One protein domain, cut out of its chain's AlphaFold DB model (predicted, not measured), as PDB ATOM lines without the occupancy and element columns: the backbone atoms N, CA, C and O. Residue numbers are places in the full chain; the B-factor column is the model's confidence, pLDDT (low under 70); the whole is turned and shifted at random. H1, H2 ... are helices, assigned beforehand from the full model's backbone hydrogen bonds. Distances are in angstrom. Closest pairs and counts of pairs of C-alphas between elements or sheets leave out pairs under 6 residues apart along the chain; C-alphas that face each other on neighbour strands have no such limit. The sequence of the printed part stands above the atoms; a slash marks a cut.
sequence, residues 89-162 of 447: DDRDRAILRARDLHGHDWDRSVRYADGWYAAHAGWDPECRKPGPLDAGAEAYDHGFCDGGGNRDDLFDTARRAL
ATOM      1  N   ASP A  89      29.322 -24.944  28.424       86.44
ATOM      2  CA  ASP A  89      30.748 -25.097  28.727       86.44
ATOM      3  C   ASP A  89      31.090 -24.665  30.171       86.44
ATOM      4  O   ASP A  89      30.219 -24.310  30.973       86.44
ATOM      5  N   ASP A  90      32.371 -24.734  30.546       87.12
ATOM      6  CA  ASP A  90      32.817 -24.351  31.894       87.12
ATOM      7  C   ASP A  90      32.652 -22.858  32.181       87.12
ATOM      8  O   ASP A  90      32.467 -22.468  33.339       87.12
ATOM      9  N   ARG A  91      32.639 -22.025  31.135       89.50
ATOM     10  CA  ARG A  91      32.348 -20.600  31.258       89.50
ATOM     11  C   ARG A  91      30.868 -20.380  31.561       89.50
ATOM     12  O   ARG A  91      30.561 -19.616  32.471       89.50
ATOM     13  N   ASP A  92      29.958 -21.087  30.891       92.12
ATOM     14  CA  ASP A  92      28.521 -21.054  31.196       92.12
ATOM     15  C   ASP A  92      28.252 -21.464  32.656       92.12
ATOM     16  O   ASP A  92      27.476 -20.817  33.362       92.12
ATOM     17  N   ARG A  93      28.947 -22.497  33.155       93.12
ATOM     18  CA  ARG A  93      28.876 -22.898  34.573       93.12
ATOM     19  C   ARG A  93      29.420 -21.815  35.505       93.12
ATOM     20  O   ARG A  93      28.826 -21.573  36.553       93.12
ATOM     21  N   ALA A  94      30.518 -21.151  35.139       93.94
ATOM     22  CA  ALA A  94      31.079 -20.046  35.914       93.94
ATOM     23  C   ALA A  94      30.125 -18.842  35.990       93.94
ATOM     24  O   ALA A  94      29.987 -18.268  37.065       93.94
ATOM     25  N   ILE A  95      29.409 -18.514  34.906       94.44
ATOM     26  CA  ILE A  95      28.378 -17.458  34.895       94.44
ATOM     27  C   ILE A  95      27.255 -17.783  35.889       94.44
ATOM     28  O   ILE A  95      26.816 -16.911  36.635       94.44
ATOM     29  N   LEU A  96      26.795 -19.038  35.936       94.31
ATOM     30  CA  LEU A  96      25.741 -19.445  36.873       94.31
ATOM     31  C   LEU A  96      26.216 -19.448  38.329       94.31
ATOM     32  O   LEU A  96      25.454 -19.040  39.197       94.31
ATOM     33  N   ARG A  97      27.472 -19.832  38.599       92.69
ATOM     34  CA  ARG A  97      28.074 -19.679  39.938       92.69
ATOM     35  C   ARG A  97      28.143 -18.209  40.352       92.69
ATOM     36  O   ARG A  97      27.796 -17.869  41.476       92.69
ATOM     37  N   ALA A  98      28.553 -17.339  39.432       92.88
ATOM     38  CA  ALA A  98      28.669 -15.910  39.681       92.88
ATOM     39  C   ALA A  98      27.324 -15.258  40.014       92.88
ATOM     40  O   ALA A  98      27.283 -14.364  40.851       92.88
ATOM     41  N   ARG A  99      26.221 -15.740  39.424       92.50
ATOM     42  CA  ARG A  99      24.863 -15.297  39.771       92.50
ATOM     43  C   ARG A  99      24.563 -15.484  41.258       92.50
ATOM     44  O   ARG A  99      23.962 -14.615  41.881       92.50
ATOM     45  N   ASP A 100      24.980 -16.608  41.831       88.56
ATOM     46  CA  ASP A 100      24.716 -16.911  43.239       88.56
ATOM     47  C   ASP A 100      25.593 -16.046  44.180       88.56
ATOM     48  O   ASP A 100      25.222 -15.818  45.328       88.56
ATOM     49  N   LEU A 101      26.711 -15.494  43.678       88.00
ATOM     50  CA  LEU A 101      27.634 -14.608  44.410       88.00
ATOM     51  C   LEU A 101      27.328 -13.108  44.239       88.00
ATOM     52  O   LEU A 101      27.473 -12.325  45.175       88.00
ATOM     53  N   HIS A 102      26.935 -12.694  43.034       86.19
ATOM     54  CA  HIS A 102      26.767 -11.293  42.627       86.19
ATOM     55  C   HIS A 102      25.304 -10.910  42.361       86.19
ATOM     56  O   HIS A 102      25.022  -9.784  41.951       86.19
ATOM     57  N   GLY A 103      24.370 -11.826  42.618       86.06
ATOM     58  CA  GLY A 103      22.951 -11.650  42.344       86.06
ATOM     59  C   GLY A 103      22.625 -11.727  40.852       86.06
ATOM     60  O   GLY A 103      23.410 -12.188  40.025       86.06
ATOM     61  N   HIS A 104      21.441 -11.241  40.485       86.00
ATOM     62  CA  HIS A 104      20.953 -11.263  39.103       86.00
ATOM     63  C   HIS A 104      21.611 -10.221  38.177       86.00
ATOM     64  O   HIS A 104      21.037  -9.895  37.148       86.00
ATOM     65  N   ASP A 105      22.817  -9.741  38.484       91.75
ATOM     66  CA  ASP A 105      23.586  -8.875  37.589       91.75
ATOM     67  C   ASP A 105      24.329  -9.732  36.550       91.75
ATOM     68  O   ASP A 105      25.354 -10.371  36.825       91.75
ATOM     69  N   TRP A 106      23.769  -9.775  35.340       93.25
ATOM     70  CA  TRP A 106      24.330 -10.535  34.223       93.25
ATOM     71  C   TRP A 106      25.737 -10.065  33.851       93.25
ATOM     72  O   TRP A 106      26.621 -10.893  33.634       93.25
ATOM     73  N   ASP A 107      25.962  -8.754  33.795       92.94
ATOM     74  CA  ASP A 107      27.219  -8.206  33.297       92.94
ATOM     75  C   ASP A 107      28.351  -8.478  34.302       92.94
ATOM     76  O   ASP A 107      29.422  -8.940  33.904       92.94
ATOM     77  N   ARG A 108      28.101  -8.333  35.614       94.31
ATOM     78  CA  ARG A 108      29.056  -8.774  36.654       94.31
ATOM     79  C   ARG A 108      29.322 -10.273  36.594       94.31
ATOM     80  O   ARG A 108      30.470 -10.691  36.722       94.31
ATOM     81  N   SER A 109      28.290 -11.081  36.359       95.56
ATOM     82  CA  SER A 109      28.430 -12.539  36.278       95.56
ATOM     83  C   SER A 109      29.278 -12.982  35.082       95.56
ATOM     84  O   SER A 109      30.101 -13.890  35.199       95.56
ATOM     85  N   VAL A 110      29.136 -12.300  33.941       95.12
ATOM     86  CA  VAL A 110      29.994 -12.503  32.767       95.12
ATOM     87  C   VAL A 110      31.431 -12.084  33.064       95.12
ATOM     88  O   VAL A 110      32.350 -12.834  32.743       95.12
ATOM     89  N   ARG A 111      31.637 -10.934  33.717       96.19
ATOM     90  CA  ARG A 111      32.978 -10.451  34.080       96.19
ATOM     91  C   ARG A 111      33.695 -11.386  35.046       96.19
ATOM     92  O   ARG A 111      34.865 -11.686  34.829       96.19
ATOM     93  N   TYR A 112      32.991 -11.902  36.048       96.25
ATOM     94  CA  TYR A 112      33.501 -12.962  36.912       96.25
ATOM     95  C   TYR A 112      33.910 -14.197  36.103       96.25
ATOM     96  O   TYR A 112      35.019 -14.706  36.256       96.25
ATOM     97  N   ALA A 113      33.049 -14.666  35.198       95.88
ATOM     98  CA  ALA A 113      33.350 -15.840  34.386       95.88
ATOM     99  C   ALA A 113      34.553 -15.625  33.451       95.88
ATOM    100  O   ALA A 113      35.325 -16.559  33.243       95.88
ATOM    101  N   ASP A 114      34.742 -14.410  32.923       93.94
ATOM    102  CA  ASP A 114      35.927 -14.032  32.144       93.94
ATOM    103  C   ASP A 114      37.207 -14.127  32.980       93.94
ATOM    104  O   ASP A 114      38.200 -14.689  32.516       93.94
ATOM    105  N   GLY A 115      37.181 -13.622  34.218       94.12
ATOM    106  CA  GLY A 115      38.301 -13.727  35.154       94.12
ATOM    107  C   GLY A 115      38.629 -15.178  35.487       94.12
ATOM    108  O   GLY A 115      39.773 -15.610  35.331       94.12
ATOM    109  N   TRP A 116      37.609 -15.957  35.853       95.38
ATOM    110  CA  TRP A 116      37.750 -17.379  36.170       95.38
ATOM    111  C   TRP A 116      38.336 -18.166  34.999       95.38
ATOM    112  O   TRP A 116      39.285 -18.931  35.171       95.38
ATOM    113  N   TYR A 117      37.822 -17.934  33.787       92.06
ATOM    114  CA  TYR A 117      38.318 -18.596  32.586       92.06
ATOM    115  C   TYR A 117      39.752 -18.173  32.247       92.06
ATOM    116  O   TYR A 117      40.557 -19.024  31.881       92.06
ATOM    117  N   ALA A 118      40.106 -16.893  32.396       90.50
ATOM    118  CA  ALA A 118      41.472 -16.422  32.165       90.50
ATOM    119  C   ALA A 118      42.477 -17.080  33.125       90.50
ATOM    120  O   ALA A 118      43.551 -17.511  32.693       90.50
ATOM    121  N   ALA A 119      42.117 -17.221  34.404       91.56
ATOM    122  CA  ALA A 119      42.925 -17.949  35.374       91.56
ATOM    123  C   ALA A 119      43.076 -19.422  34.968       91.56
ATOM    124  O   ALA A 119      44.204 -19.898  34.800       91.56
ATOM    125  N   HIS A 120      41.951 -20.093  34.705       86.88
ATOM    126  CA  HIS A 120      41.890 -21.510  34.351       86.88
ATOM    127  C   HIS A 120      42.613 -21.842  33.036       86.88
ATOM    128  O   HIS A 120      43.249 -22.882  32.930       86.88
ATOM    129  N   ALA A 121      42.571 -20.953  32.041       84.62
ATOM    130  CA  ALA A 121      43.241 -21.119  30.750       84.62
ATOM    131  C   ALA A 121      44.733 -20.730  30.773       84.62
ATOM    132  O   ALA A 121      45.404 -20.804  29.740       84.62
ATOM    133  N   GLY A 122      45.264 -20.299  31.924       86.69
ATOM    134  CA  GLY A 122      46.661 -19.882  32.058       86.69
ATOM    135  C   GLY A 122      46.979 -18.560  31.356       86.69
ATOM    136  O   GLY A 122      48.118 -18.344  30.947       86.69
ATOM    137  N   TRP A 123      45.985 -17.691  31.157       88.38
ATOM    138  CA  TRP A 123      46.165 -16.395  30.504       88.38
ATOM    139  C   TRP A 123      46.640 -15.333  31.496       88.38
ATOM    140  O   TRP A 123      46.484 -15.474  32.717       88.38
ATOM    141  N   ASP A 124      47.227 -14.266  30.950       86.19
ATOM    142  CA  ASP A 124      47.522 -13.061  31.717       86.19
ATOM    143  C   ASP A 124      46.219 -12.405  32.199       86.19
ATOM    144  O   ASP A 124      45.249 -12.338  31.434       86.19
ATOM    145  N   PRO A 125      46.182 -11.895  33.443       88.00
ATOM    146  CA  PRO A 125      45.031 -11.152  33.927       88.00
ATOM    147  C   PRO A 125      44.864  -9.843  33.151       88.00
ATOM    148  O   PRO A 125      45.840  -9.183  32.788       88.00
ATOM    149  N   GLU A 126      43.621  -9.407  32.952       87.81
ATOM    150  CA  GLU A 126      43.343  -8.128  32.296       87.81
ATOM    151  C   GLU A 126      44.026  -6.949  33.011       87.81
ATOM    152  O   GLU A 126      44.041  -6.860  34.244       87.81
ATOM    153  N   CYS A 127      44.578  -6.009  32.237       83.75
ATOM    154  CA  CYS A 127      45.183  -4.794  32.778       83.75
ATOM    155  C   CYS A 127      44.126  -3.913  33.456       83.75
ATOM    156  O   CYS A 127      43.174  -3.469  32.809       83.75
ATOM    157  N   ARG A 128      44.338  -3.576  34.735       81.88
ATOM    158  CA  ARG A 128      43.506  -2.590  35.437       81.88
ATOM    159  C   ARG A 128      43.660  -1.219  34.780       81.88
ATOM    160  O   ARG A 128      44.775  -0.764  34.512       81.88
ATOM    161  N   LYS A 129      42.535  -0.549  34.532       78.44
ATOM    162  CA  LYS A 129      42.549   0.862  34.132       78.44
ATOM    163  C   LYS A 129      42.976   1.720  35.336       78.44
ATOM    164  O   LYS A 129      42.644   1.361  36.462       78.44
ATOM    165  N   PRO A 130      43.690   2.841  35.128       69.56
ATOM    166  CA  PRO A 130      43.991   3.773  36.212       69.56
ATOM    167  C   PRO A 130      42.699   4.348  36.809       69.56
ATOM    168  O   PRO A 130      41.861   4.853  36.063       69.56
ATOM    169  N   GLY A 131      42.563   4.303  38.136       77.12
ATOM    170  CA  GLY A 131      41.400   4.815  38.869       77.12
ATOM    171  C   GLY A 131      40.808   3.793  39.847       77.12
ATOM    172  O   GLY A 131      41.366   2.704  39.998       77.12
ATOM    173  N   PRO A 132      39.704   4.143  40.535       79.38
ATOM    174  CA  PRO A 132      38.944   3.201  41.352       79.38
ATOM    175  C   PRO A 132      38.452   2.021  40.510       79.38
ATOM    176  O   PRO A 132      38.099   2.200  39.342       79.38
ATOM    177  N   LEU A 133      38.421   0.827  41.104       81.12
ATOM    178  CA  LEU A 133      37.842  -0.340  40.450       81.12
ATOM    179  C   LEU A 133      36.335  -0.130  40.292       81.12
ATOM    180  O   LEU A 133      35.651   0.262  41.235       81.12
ATOM    181  N   ASP A 134      35.831  -0.360  39.082       89.50
ATOM    182  CA  ASP A 134      34.395  -0.500  38.879       89.50
ATOM    183  C   ASP A 134      33.949  -1.913  39.279       89.50
ATOM    184  O   ASP A 134      34.753  -2.843  39.392       89.50
ATOM    185  N   ALA A 135      32.644  -2.089  39.472       87.75
ATOM    186  CA  ALA A 135      32.101  -3.367  39.912       87.75
ATOM    187  C   ALA A 135      32.344  -4.526  38.923       87.75
ATOM    188  O   ALA A 135      32.314  -5.691  39.319       87.75
ATOM    189  N   GLY A 136      32.581  -4.230  37.641       89.81
ATOM    190  CA  GLY A 136      32.936  -5.234  36.641       89.81
ATOM    191  C   GLY A 136      34.395  -5.679  36.757       89.81
ATOM    192  O   GLY A 136      34.701  -6.846  36.519       89.81
ATOM    193  N   ALA A 137      35.298  -4.775  37.132       90.12
ATOM    194  CA  ALA A 137      36.690  -5.081  37.429       90.12
ATOM    195  C   ALA A 137      36.824  -5.867  38.741       90.12
ATOM    196  O   ALA A 137      37.574  -6.838  38.783       90.12
ATOM    197  N   GLU A 138      36.049  -5.516  39.771       92.50
ATOM    198  CA  GLU A 138      35.979  -6.286  41.020       92.50
ATOM    199  C   GLU A 138      35.457  -7.708  40.781       92.50
ATOM    200  O   GLU A 138      36.068  -8.670  41.238       92.50
ATOM    201  N   ALA A 139      34.371  -7.856  40.010       94.25
ATOM    202  CA  ALA A 139      33.835  -9.170  39.655       94.25
ATOM    203  C   ALA A 139      34.848 -10.007  38.857       94.25
ATOM    204  O   ALA A 139      35.013 -11.192  39.135       94.25
ATOM    205  N   TYR A 140      35.565  -9.394  37.907       94.75
ATOM    206  CA  TYR A 140      36.634 -10.063  37.161       94.75
ATOM    207  C   TYR A 140      37.760 -10.546  38.076       94.75
ATOM    208  O   TYR A 140      38.160 -11.704  37.989       94.75
ATOM    209  N   ASP A 141      38.263  -9.683  38.960       92.81
ATOM    210  CA  ASP A 141      39.356 -10.044  39.864       92.81
ATOM    211  C   ASP A 141      38.922 -11.139  40.850       92.81
ATOM    212  O   ASP A 141      39.691 -12.064  41.101       92.81
ATOM    213  N   HIS A 142      37.674 -11.101  41.331       93.88
ATOM    214  CA  HIS A 142      37.095 -12.172  42.145       93.88
ATOM    215  C   HIS A 142      37.080 -13.507  41.393       93.88
ATOM    216  O   HIS A 142      37.600 -14.503  41.891       93.88
ATOM    217  N   GLY A 143      36.572 -13.516  40.157       95.31
ATOM    218  CA  GLY A 143      36.561 -14.718  39.329       95.31
ATOM    219  C   GLY A 143      37.962 -15.239  39.022       95.31
ATOM    220  O   GLY A 143      38.189 -16.445  39.065       95.31
ATOM    221  N   PHE A 144      38.916 -14.346  38.751       94.50
ATOM    222  CA  PHE A 144      40.311 -14.704  38.498       94.50
ATOM    223  C   PHE A 144      40.959 -15.378  39.713       94.50
ATOM    224  O   PHE A 144      41.607 -16.415  39.554       94.50
ATOM    225  N   CYS A 145      40.725 -14.852  40.917       93.62
ATOM    226  CA  CYS A 145      41.161 -15.478  42.164       93.62
ATOM    227  C   CYS A 145      40.526 -16.863  42.362       93.62
ATOM    228  O   CYS A 145      41.241 -17.837  42.600       93.62
ATOM    229  N   ASP A 146      39.212 -16.988  42.173       93.62
ATOM    230  CA  ASP A 146      38.487 -18.260  42.320       93.62
ATOM    231  C   ASP A 146      38.870 -19.299  41.251       93.62
ATOM    232  O   ASP A 146      38.744 -20.508  41.459       93.62
ATOM    233  N   GLY A 147      39.362 -18.850  40.096       89.19
ATOM    234  CA  GLY A 147      39.955 -19.695  39.059       89.19
ATOM    235  C   GLY A 147      41.387 -20.148  39.368       89.19
ATOM    236  O   GLY A 147      41.983 -20.855  38.556       89.19
ATOM    237  N   GLY A 148      41.938 -19.753  40.521       90.19
ATOM    238  CA  GLY A 148      43.281 -20.098  40.987       90.19
ATOM    239  C   GLY A 148      44.381 -19.131  40.540       90.19
ATOM    240  O   GLY A 148      45.556 -19.458  40.683       90.19
ATOM    241  N   GLY A 149      44.027 -17.976  39.973       92.00
ATOM    242  CA  GLY A 149      44.977 -16.941  39.580       92.00
ATOM    243  C   GLY A 149      45.373 -16.038  40.744       92.00
ATOM    244  O   GLY A 149      44.562 -15.715  41.608       92.00
ATOM    245  N   ASN A 150      46.621 -15.581  40.748       91.56
ATOM    246  CA  ASN A 150      47.134 -14.624  41.720       91.56
ATOM    247  C   ASN A 150      47.797 -13.441  41.010       91.56
ATOM    248  O   ASN A 150      48.876 -13.558  40.437       91.56
ATOM    249  N   ARG A 151      47.157 -12.271  41.085       86.31
ATOM    250  CA  ARG A 151      47.644 -11.051  40.425       86.31
ATOM    251  C   ARG A 151      48.912 -10.470  41.049       86.31
ATOM    252  O   ARG A 151      49.620  -9.735  40.365       86.31
ATOM    253  N   ASP A 152      49.169 -10.773  42.317       87.44
ATOM    254  CA  ASP A 152      50.301 -10.228  43.068       87.44
ATOM    255  C   ASP A 152      51.567 -11.085  42.913       87.44
ATOM    256  O   ASP A 152      52.655 -10.677  43.324       87.44
ATOM    257  N   ASP A 153      51.456 -12.257  42.284       86.25
ATOM    258  CA  ASP A 153      52.595 -13.103  41.945       86.25
ATOM    259  C   ASP A 153      53.017 -12.918  40.479       86.25
ATOM    260  O   ASP A 153      52.322 -13.295  39.538       86.25
ATOM    261  N   LEU A 154      54.229 -12.390  40.289       83.56
ATOM    262  CA  LEU A 154      54.832 -12.139  38.978       83.56
ATOM    263  C   LEU A 154      54.976 -13.409  38.117       83.56
ATOM    264  O   LEU A 154      55.019 -13.317  36.890       83.56
ATOM    265  N   PHE A 155      55.068 -14.586  38.741       86.38
ATOM    266  CA  PHE A 155      55.230 -15.864  38.048       86.38
ATOM    267  C   PHE A 155      53.929 -16.666  37.937       86.38
ATOM    268  O   PHE A 155      53.948 -17.767  37.383       86.38
ATOM    269  N   ASP A 156      52.804 -16.132  38.413       88.12
ATOM    270  CA  ASP A 156      51.513 -16.819  38.446       88.12
ATOM    271  C   ASP A 156      51.063 -17.272  37.052       88.12
ATOM    272  O   ASP A 156      50.810 -18.461  36.846       88.12
ATOM    273  N   THR A 157      51.069 -16.369  36.061       86.75
ATOM    274  CA  THR A 157      50.727 -16.728  34.672       86.75
ATOM    275  C   THR A 157      51.630 -17.838  34.152       86.75
ATOM    276  O   THR A 157      51.141 -18.800  33.566       86.75
ATOM    277  N   ALA A 158      52.944 -17.746  34.379       83.69
ATOM    278  CA  ALA A 158      53.885 -18.752  33.898       83.69
ATOM    279  C   ALA A 158      53.618 -20.127  34.530       83.69
ATOM    280  O   ALA A 158      53.643 -21.138  33.829       83.69
ATOM    281  N   ARG A 159      53.313 -20.174  35.835       85.56
ATOM    282  CA  ARG A 159      52.982 -21.419  36.541       85.56
ATOM    283  C   ARG A 159      51.656 -22.004  36.067       85.56
ATOM    284  O   ARG A 159      51.609 -23.188  35.744       85.56
ATOM    285  N   ARG A 160      50.605 -21.189  35.954       87.12
ATOM    286  CA  ARG A 160      49.303 -21.645  35.447       87.12
ATOM    287  C   ARG A 160      49.403 -22.128  34.004       87.12
ATOM    288  O   ARG A 160      48.942 -23.221  33.713       87.12
ATOM    289  N   ALA A 161      50.092 -21.400  33.126       81.81
ATOM    290  CA  ALA A 161      50.291 -21.800  31.731       81.81
ATOM    291  C   ALA A 161      51.018 -23.151  31.567       81.81
ATOM    292  O   ALA A 161      50.806 -23.826  30.561       81.81
ATOM    293  N   LEU A 162      51.861 -23.541  32.534       79.25
ATOM    294  CA  LEU A 162      52.520 -24.854  32.576       79.25
ATOM    295  C   LEU A 162      51.621 -25.966  33.136       79.25
ATOM    296  O   LEU A 162      51.774 -27.115  32.732       79.25
TER     297      LEU A 162
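This is residues 89 to 162 of the 447 residues of an uncharacterized protein of Sphingomonas histidinilytica (UniProt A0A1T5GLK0). Helices H2 and H3 lie side by side in a flat body, with H1 packed on H2 at a steep angle. A long loop, residues 121 to 134, leads from H2 to H3. The printed part has 74 residues with four named helices, H1 to H4 in order, and no named strand: all helix, compact, radius of gyration of the C-alphas 11.9 A, spans 35 by 33 by 13 A.

H1, residues 90 to 102, touches the hub H2, residues 106 to 120, at a steep tilt of 53 degrees, opposite ways; their closest C-alphas, of Ala 98 and Ser 109, are 4.8 A apart. H2 touches H3, residues 135 to 146, the same way at a shallow tilt of 34 degrees, only just short of steep; the closest C-alphas, of Gly 115 and Phe 144, are 4.0 A apart. With residues 119 to 120 alone, H2 only just touches H4, residues 156 to 162, with 3 pairs of C-alphas within 8 A, the closest Ala 119 and Arg 160, 7.4 A. Every O i to N i+4 pair is within hydrogen-bond range in H2, H3 and H4, and 8 of 9 in H1.

H1 begins at C-alpha 90 (32.817, -24.351, 31.894) and spans 18.0 A, H2 20.7 A, H3 16.4 A; H4 ends at C-alpha 162 (52.520, -24.854, 32.576).

The farthest C-alphas, of His 104 and Leu 162, are 35.0 A apart. The printed part has no cut; the link H2 to H3 is long. Residue 130 has pLDDT under 70.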